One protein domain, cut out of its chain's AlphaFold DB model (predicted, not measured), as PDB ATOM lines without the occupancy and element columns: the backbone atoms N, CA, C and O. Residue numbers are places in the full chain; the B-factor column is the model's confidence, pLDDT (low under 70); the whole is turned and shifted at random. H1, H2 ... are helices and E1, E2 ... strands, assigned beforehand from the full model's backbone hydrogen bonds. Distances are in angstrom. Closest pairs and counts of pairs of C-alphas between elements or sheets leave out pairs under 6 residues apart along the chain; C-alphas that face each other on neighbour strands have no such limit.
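What this domain is: This is residues 108 to 166 of the 366 residues of an uncharacterized protein of Acidobacteria bacterium (UniProt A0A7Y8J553). A long, narrow ribbon of two antiparallel strands, E1 and E2, makes the length, and a small head of two helices, H1 and H2, sits at one end of it. The chain runs out along E1, turns through H1 and H2 and comes back along E2, and both ends of the printed part lie at the end of the ribbon away from the head. The 59 printed residues have two named helices and two named strands, in the order E1, H1, H2, E2, a mixed class of helices and strands. The whole is extended, with a radius of gyration of the C-alphas of 16.3 A, and spans 48 by 27 by 15 A.

How they stand to each other: Start with E1, residues 108 to 119, and its antiparallel neighbour E2, residues 151 to 166, at 164 degrees between their directions. Look for N 109 and O 164 at 2.8 A, and N 116 and O 154 at 3.1 A, both within hydrogen-bond range. E2 bends by 100 degrees at residue 162. Next, H1, residues 122 to 128, touches H2, residues 136 to 147; their closest C-alphas, of Val 122 and Ala 143, are 5.8 A apart. They run opposite ways at a steep tilt of 56 degrees. H1 and E2 are apart. In H1 and H2 every O i to N i+4 pair is within hydrogen-bond range.

Where its parts are: Find C-alpha 108 at (-23.602, 45.686, -24.878); from there E1 runs 32.6 A to residue 119. H1 covers 10.0 A, and H2 runs 16.3 A from C-alpha 136 at (-48.662, 53.477, -61.317). E2 runs 33.3 A to C-alpha 166 at (-20.693, 40.269, -25.770).

The domain as a whole: The two C-alphas farthest apart, of Pro 136 and Ala 165, are 48.1 A apart. Residues 127 to 132 stand free. The printed part has no cut, no link is long, and no printed residue is under 70 in pLDDT.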
ATOM      1  N   TYR A 108     -22.315  45.940 -25.518       98.25
ATOM      2  CA  TYR A 108     -23.602  45.686 -24.878       98.25
ATOM      3  C   TYR A 108     -24.711  45.726 -25.925       98.25
ATOM      4  O   TYR A 108     -24.995  46.793 -26.457       98.25
ATOM      5  N   GLU A 109     -25.323  44.583 -26.226       97.88
ATOM      6  CA  GLU A 109     -26.420  44.458 -27.187       97.88
ATOM      7  C   GLU A 109     -27.778  44.574 -26.477       97.88
ATOM      8  O   GLU A 109     -28.142  43.672 -25.721       97.88
ATOM      9  N   PRO A 110     -28.534  45.669 -26.669       98.19
ATOM     10  CA  PRO A 110     -29.823  45.859 -26.020       98.19
ATOM     11  C   PRO A 110     -30.999  45.224 -26.772       98.19
ATOM     12  O   PRO A 110     -32.113  45.312 -26.258       98.19
ATOM     13  N   TYR A 111     -30.811  44.629 -27.955       98.19
ATOM     14  CA  TYR A 111     -31.907  44.081 -28.753       98.19
ATOM     15  C   TYR A 111     -31.733  42.603 -29.103       98.19
ATOM     16  O   TYR A 111     -30.656  42.148 -29.479       98.19
ATOM     17  N   ASP A 112     -32.853  41.883 -29.087       97.12
ATOM     18  CA  ASP A 112     -32.991  40.621 -29.812       97.12
ATOM     19  C   ASP A 112     -33.547  40.901 -31.205       97.12
ATOM     20  O   ASP A 112     -34.590  41.549 -31.336       97.12
ATOM     21  N   PHE A 113     -32.889  40.371 -32.234       97.06
ATOM     22  CA  PHE A 113     -33.323  40.478 -33.625       97.06
ATOM     23  C   PHE A 113     -33.975  39.190 -34.111       97.06
ATOM     24  O   PHE A 113     -33.434  38.098 -33.934       97.06
ATOM     25  N   ALA A 114     -35.089  39.323 -34.824       96.88
ATOM     26  CA  ALA A 114     -35.718  38.223 -35.540       96.88
ATOM     27  C   ALA A 114     -36.230  38.684 -36.908       96.88
ATOM     28  O   ALA A 114     -36.386  39.879 -37.174       96.88
ATOM     29  N   PHE A 115     -36.480  37.715 -37.782       96.75
ATOM     30  CA  PHE A 115     -37.253  37.946 -38.993       96.75
ATOM     31  C   PHE A 115     -38.718  37.616 -38.733       96.75
ATOM     32  O   PHE A 115     -39.028  36.697 -37.974       96.75
ATOM     33  N   ALA A 116     -39.601  38.360 -39.382       96.56
ATOM     34  CA  ALA A 116     -41.020  38.056 -39.454       96.56
ATOM     35  C   ALA A 116     -41.502  38.258 -40.892       96.56
ATOM     36  O   ALA A 116     -40.858  38.963 -41.671       96.56
ATOM     37  N   ASP A 117     -42.635  37.652 -41.221       96.00
ATOM     38  CA  ASP A 117     -43.339  37.911 -42.468       96.00
ATOM     39  C   ASP A 117     -44.445  38.930 -42.210       96.00
ATOM     40  O   ASP A 117     -45.227  38.798 -41.267       96.00
ATOM     41  N   GLU A 118     -44.507  39.959 -43.046       93.81
ATOM     42  CA  GLU A 118     -45.536  40.990 -42.975       93.81
ATOM     43  C   GLU A 118     -46.296  41.059 -44.306       93.81
ATOM     44  O   GLU A 118     -45.660  41.010 -45.362       93.81
ATOM     45  N   PRO A 119     -47.636  41.189 -44.299       95.06
ATOM     46  CA  PRO A 119     -48.404  41.340 -45.529       95.06
ATOM     47  C   PRO A 119     -47.932  42.535 -46.363       95.06
ATOM     48  O   PRO A 119     -47.713  43.641 -45.852       95.06
ATOM     49  N   ILE A 120     -47.808  42.319 -47.671       93.56
ATOM     50  CA  ILE A 120     -47.569  43.396 -48.628       93.56
ATOM     51  C   ILE A 120     -48.898  44.110 -48.875       93.56
ATOM     52  O   ILE A 120     -49.856  43.488 -49.326       93.56
ATOM     53  N   THR A 121     -48.953  45.421 -48.616       93.50
ATOM     54  CA  THR A 121     -50.162  46.229 -48.838       93.50
ATOM     55  C   THR A 121     -49.870  47.499 -49.628       93.50
ATOM     56  O   THR A 121     -48.830  48.148 -49.450       93.50
ATOM     57  N   VAL A 122     -50.813  47.902 -50.485       91.56
ATOM     58  CA  VAL A 122     -50.747  49.170 -51.226       91.56
ATOM     59  C   VAL A 122     -50.684  50.353 -50.264       91.56
ATOM     60  O   VAL A 122     -49.915  51.288 -50.488       91.56
ATOM     61  N   ALA A 123     -51.439  50.299 -49.162       90.75
ATOM     62  CA  ALA A 123     -51.459  51.355 -48.153       90.75
ATOM     63  C   ALA A 123     -50.061  51.618 -47.566       90.75
ATOM     64  O   ALA A 123     -49.611  52.762 -47.490       90.75
ATOM     65  N   LYS A 124     -49.340  50.551 -47.211       88.06
ATOM     66  CA  LYS A 124     -47.989  50.630 -46.649       88.06
ATOM     67  C   LYS A 124     -46.962  51.091 -47.676       88.06
ATOM     68  O   LYS A 124     -46.083  51.888 -47.351       88.06
ATOM     69  N   GLU A 125     -47.090  50.644 -48.922       87.88
ATOM     70  CA  GLU A 125     -46.237  51.108 -50.016       87.88
ATOM     71  C   GLU A 125     -46.371  52.622 -50.240       87.88
ATOM     72  O   GLU A 125     -45.363  53.316 -50.386       87.88
ATOM     73  N   ILE A 126     -47.601  53.147 -50.211       87.31
ATOM     74  CA  ILE A 126     -47.871  54.588 -50.308       87.31
ATOM     75  C   ILE A 126     -47.284  55.329 -49.102       87.31
ATOM     76  O   ILE A 126     -46.623  56.351 -49.286       87.31
ATOM     77  N   ALA A 127     -47.466  54.804 -47.887       85.25
ATOM     78  CA  ALA A 127     -46.955  55.421 -46.661       85.25
ATOM     79  C   ALA A 127     -45.417  55.529 -46.636       85.25
ATOM     80  O   ALA A 127     -44.872  56.511 -46.135       85.25
ATOM     81  N   ARG A 128     -44.710  54.549 -47.214       80.75
ATOM     82  CA  ARG A 128     -43.239  54.551 -47.331       80.75
ATOM     83  C   ARG A 128     -42.718  55.464 -48.442       80.75
ATOM     84  O   ARG A 128     -41.529  55.791 -48.473       80.75
ATOM     85  N   ALA A 129     -43.562  55.838 -49.399       79.38
ATOM     86  CA  ALA A 129     -43.134  56.599 -50.559       79.38
ATOM     87  C   ALA A 129     -42.746  58.026 -50.172       79.38
ATOM     88  O   ALA A 129     -43.512  58.770 -49.557       79.38
ATOM     89  N   ARG A 130     -41.558  58.458 -50.598       70.56
ATOM     90  CA  ARG A 130     -41.120  59.839 -50.393       70.56
ATOM     91  C   ARG A 130     -42.105  60.785 -51.093       70.56
ATOM     92  O   ARG A 130     -42.311  60.677 -52.300       70.56
ATOM     93  N   LEU A 131     -42.698  61.709 -50.331       76.69
ATOM     94  CA  LEU A 131     -43.760  62.623 -50.788       76.69
ATOM     95  C   LEU A 131     -45.059  61.916 -51.238       76.69
ATOM     96  O   LEU A 131     -45.819  62.495 -52.010       76.69
ATOM     97  N   GLY A 132     -45.299  60.667 -50.818       71.38
ATOM     98  CA  GLY A 132     -46.496  59.894 -51.179       71.38
ATOM     99  C   GLY A 132     -46.580  59.496 -52.657       71.38
ATOM    100  O   GLY A 132     -47.628  59.055 -53.122       71.38
ATOM    101  N   LYS A 133     -45.500  59.667 -53.433       79.19
ATOM    102  CA  LYS A 133     -45.496  59.417 -54.880       79.19
ATOM    103  C   LYS A 133     -44.956  58.025 -55.193       79.19
ATOM    104  O   LYS A 133     -43.751  57.789 -55.129       79.19
ATOM    105  N   VAL A 134     -45.846  57.128 -55.608       83.19
ATOM    106  CA  VAL A 134     -45.509  55.798 -56.140       83.19
ATOM    107  C   VAL A 134     -45.887  55.749 -57.617       83.19
ATOM    108  O   VAL A 134     -46.918  56.285 -58.017       83.19
ATOM    109  N   SER A 135     -45.058  55.123 -58.457       88.25
ATOM    110  CA  SER A 135     -45.393  54.989 -59.878       88.25
ATOM    111  C   SER A 135     -46.600  54.055 -60.081       88.25
ATOM    112  O   SER A 135     -46.696  53.037 -59.387       88.25
ATOM    113  N   PRO A 136     -47.484  54.316 -61.066       91.31
ATOM    114  CA  PRO A 136     -48.662  53.477 -61.317       91.31
ATOM    115  C   PRO A 136     -48.322  51.998 -61.534       91.31
ATOM    116  O   PRO A 136     -48.968  51.117 -60.977       91.31
ATOM    117  N   ARG A 137     -47.234  51.715 -62.262       91.69
ATOM    118  CA  ARG A 137     -46.737  50.347 -62.489       91.69
ATOM    119  C   ARG A 137     -46.360  49.638 -61.185       91.69
ATOM    120  O   ARG A 137     -46.573  48.436 -61.051       91.69
ATOM    121  N   ARG A 138     -45.769  50.365 -60.234       88.44
ATOM    122  CA  ARG A 138     -45.377  49.813 -58.934       88.44
ATOM    123  C   ARG A 138     -46.597  49.591 -58.043       88.44
ATOM    124  O   ARG A 138     -46.676  48.526 -57.445       88.44
ATOM    125  N   LEU A 139     -47.559  50.517 -58.038       91.06
ATOM    126  CA  LEU A 139     -48.841  50.335 -57.345       91.06
ATOM    127  C   LEU A 139     -49.608  49.125 -57.874       91.06
ATOM    128  O   LEU A 139     -50.036  48.298 -57.083       91.06
ATOM    129  N   GLN A 140     -49.716  48.969 -59.196       93.44
ATOM    130  CA  GLN A 140     -50.389  47.818 -59.798       93.44
ATOM    131  C   GLN A 140     -49.717  46.497 -59.405       93.44
ATOM    132  O   GLN A 140     -50.396  45.529 -59.077       93.44
ATOM    133  N   ARG A 141     -48.377  46.458 -59.393       93.38
ATOM    134  CA  ARG A 141     -47.634  45.281 -58.931       93.38
ATOM    135  C   ARG A 141     -47.933  44.970 -57.465       93.38
ATOM    136  O   ARG A 141     -48.233  43.825 -57.162       93.38
ATOM    137  N   VAL A 142     -47.875  45.968 -56.584       92.50
ATOM    138  CA  VAL A 142     -48.142  45.782 -55.149       92.50
ATOM    139  C   VAL A 142     -49.598  45.380 -54.901       92.50
ATOM    140  O   VAL A 142     -49.827  44.481 -54.107       92.50
ATOM    141  N   ALA A 143     -50.565  45.937 -55.634       94.50
ATOM    142  CA  ALA A 143     -51.974  45.543 -55.547       94.50
ATOM    143  C   ALA A 143     -52.199  44.071 -55.935       94.50
ATOM    144  O   ALA A 143     -52.985  43.375 -55.300       94.50
ATOM    145  N   LEU A 144     -51.485  43.572 -56.952       95.81
ATOM    146  CA  LEU A 144     -51.517  42.150 -57.313       95.81
ATOM    147  C   LEU A 144     -50.873  41.265 -56.237       95.81
ATOM    148  O   LEU A 144     -51.342  40.155 -56.007       95.81
ATOM    149  N   GLN A 145     -49.803  41.732 -55.590       95.75
ATOM    150  CA  GLN A 145     -49.171  41.015 -54.477       95.75
ATOM    151  C   GLN A 145     -50.101  40.957 -53.258       95.75
ATOM    152  O   GLN A 145     -50.320  39.884 -52.706       95.75
ATOM    153  N   GLU A 146     -50.721  42.084 -52.913       96.56
ATOM    154  CA  GLU A 146     -51.711  42.198 -51.840       96.56
ATOM    155  C   GLU A 146     -52.923  41.288 -52.086       96.56
ATOM    156  O   GLU A 146     -53.298  40.517 -51.208       96.56
ATOM    157  N   ALA A 147     -53.489  41.285 -53.299       95.88
ATOM    158  CA  ALA A 147     -54.626  40.427 -53.648       95.88
ATOM    159  C   ALA A 147     -54.309  38.920 -53.582       95.88
ATOM    160  O   ALA A 147     -55.216  38.111 -53.387       95.88
ATOM    161  N   ARG A 148     -53.036  38.535 -53.742       96.44
ATOM    162  CA  ARG A 148     -52.567  37.147 -53.585       96.44
ATOM    163  C   ARG A 148     -52.238  36.778 -52.137       96.44
ATOM    164  O   ARG A 148     -52.004  35.604 -51.868       96.44
ATOM    165  N   GLY A 149     -52.225  37.749 -51.222       94.75
ATOM    166  CA  GLY A 149     -51.794  37.545 -49.841       94.75
ATOM    167  C   GLY A 149     -50.281  37.355 -49.703       94.75
ATOM    168  O   GLY A 149     -49.840  36.704 -48.758       94.75
ATOM    169  N   ASP A 150     -49.490  37.889 -50.639       96.38
ATOM    170  CA  ASP A 150     -48.031  37.803 -50.571       96.38
ATOM    171  C   ASP A 150     -47.506  38.529 -49.318       96.38
ATOM    172  O   ASP A 150     -47.980  39.609 -48.941       96.38
ATOM    173  N   THR A 151     -46.459  37.975 -48.713       95.25
ATOM    174  CA  THR A 151     -45.742  38.587 -47.591       95.25
ATOM    175  C   THR A 151     -44.350  39.060 -48.005       95.25
ATOM    176  O   THR A 151     -43.765  38.600 -48.989       95.25
ATOM    177  N   GLU A 152     -43.804  40.010 -47.249       93.31
ATOM    178  CA  GLU A 152     -42.396  40.387 -47.300       93.31
ATOM    179  C   GLU A 152     -41.705  40.066 -45.971       93.31
ATOM    180  O   GLU A 152     -42.259  40.282 -44.893       93.31
ATOM    181  N   LYS A 153     -40.457  39.597 -46.058       93.94
ATOM    182  CA  LYS A 153     -39.586  39.426 -44.894       93.94
ATOM    183  C   LYS A 153     -39.222  40.800 -44.328       93.94
ATOM    184  O   LYS A 153     -38.663  41.632 -45.045       93.94
ATOM    185  N   ILE A 154     -39.457  41.000 -43.037       93.81
ATOM    186  CA  ILE A 154     -39.089  42.201 -42.282       93.81
ATOM    187  C   ILE A 154     -38.161  41.862 -41.116       93.81
ATOM    188  O   ILE A 154     -38.101  40.722 -40.658       93.81
ATOM    189  N   VAL A 155     -37.454  42.875 -40.611       94.44
ATOM    190  CA  VAL A 155     -36.731  42.777 -39.338       94.44
ATOM    191  C   VAL A 155     -37.624  43.278 -38.219       94.44
ATOM    192  O   VAL A 155     -38.098  44.412 -38.269       94.44
ATOM    193  N   VAL A 156     -37.786  42.453 -37.192       95.69
ATOM    194  CA  VAL A 156     -38.382  42.840 -35.915       95.69
ATOM    195  C   VAL A 156     -37.315  42.787 -34.831       95.69
ATOM    196  O   VAL A 156     -36.374  41.991 -34.899       95.69
ATOM    197  N   TRP A 157     -37.448  43.653 -33.835       96.62
ATOM    198  CA  TRP A 157     -36.536  43.685 -32.704       96.62
ATOM    199  C   TRP A 157     -37.293  43.908 -31.404       96.62
ATOM    200  O   TRP A 157     -38.319  44.589 -31.366       96.62
ATOM    201  N   ARG A 158     -36.764  43.335 -30.327       97.25
ATOM    202  CA  ARG A 158     -37.274  43.525 -28.969       97.25
ATOM    203  C   ARG A 158     -36.168  44.090 -28.102       97.25
ATOM    204  O   ARG A 158     -35.086  43.519 -28.047       97.25
ATOM    205  N   GLN A 159     -36.458  45.175 -27.394       97.56
ATOM    206  CA  GLN A 159     -35.546  45.705 -26.389       97.56
ATOM    207  C   GLN A 159     -35.501  44.780 -25.171       97.56
ATOM    208  O   GLN A 159     -36.531  44.403 -24.612       97.56
ATOM    209  N   LEU A 160     -34.292  44.413 -24.775       96.88
ATOM    210  CA  LEU A 160     -34.005  43.600 -23.610       96.88
ATOM    211  C   LEU A 160     -34.090  44.444 -22.337       96.88
ATOM    212  O   LEU A 160     -33.671  45.600 -22.309       96.88
ATOM    213  N   ALA A 161     -34.566  43.835 -21.250       96.69
ATOM    214  CA  ALA A 161     -34.558  44.469 -19.930       96.69
ATOM    215  C   ALA A 161     -33.128  44.736 -19.423       96.69
ATOM    216  O   ALA A 161     -32.895  45.680 -18.670       96.69
ATOM    217  N   ARG A 162     -32.170  43.895 -19.831       96.62
ATOM    218  CA  ARG A 162     -30.735  44.067 -19.592       96.62
ATOM    219  C   ARG A 162     -29.981  43.723 -20.877       96.62
ATOM    220  O   ARG A 162     -30.227  42.641 -21.407       96.62
ATOM    221  N   PRO A 163     -29.085  44.593 -21.371       97.38
ATOM    222  CA  PRO A 163     -28.288  44.290 -22.553       97.38
ATOM    223  C   PRO A 163     -27.425  43.038 -22.372       97.38
ATOM    224  O   PRO A 163     -26.877  42.808 -21.291       97.38
ATOM    225  N   HIS A 164     -27.254  42.262 -23.441       97.19
ATOM    226  CA  HIS A 164     -26.294  41.165 -23.473       97.19
ATOM    227  C   HIS A 164     -24.871  41.719 -23.551       97.19
ATOM    228  O   HIS A 164     -24.549  42.511 -24.435       97.19
ATOM    229  N   ALA A 165     -24.013  41.289 -22.632       97.81
ATOM    230  CA  ALA A 165     -22.586  41.570 -22.679       97.81
ATOM    231  C   ALA A 165     -21.918  40.576 -23.643       97.81
ATOM    232  O   ALA A 165     -21.999  39.367 -23.434       97.81
ATOM    233  N   ILE A 166     -21.288  41.082 -24.703       97.94
ATOM    234  CA  ILE A 166     -20.693  40.269 -25.770       97.94
ATOM    235  C   ILE A 166     -19.220  40.641 -25.917       97.94
ATOM    236  O   ILE A 166     -18.884  41.808 -26.114       97.94
TER     237      ILE A 166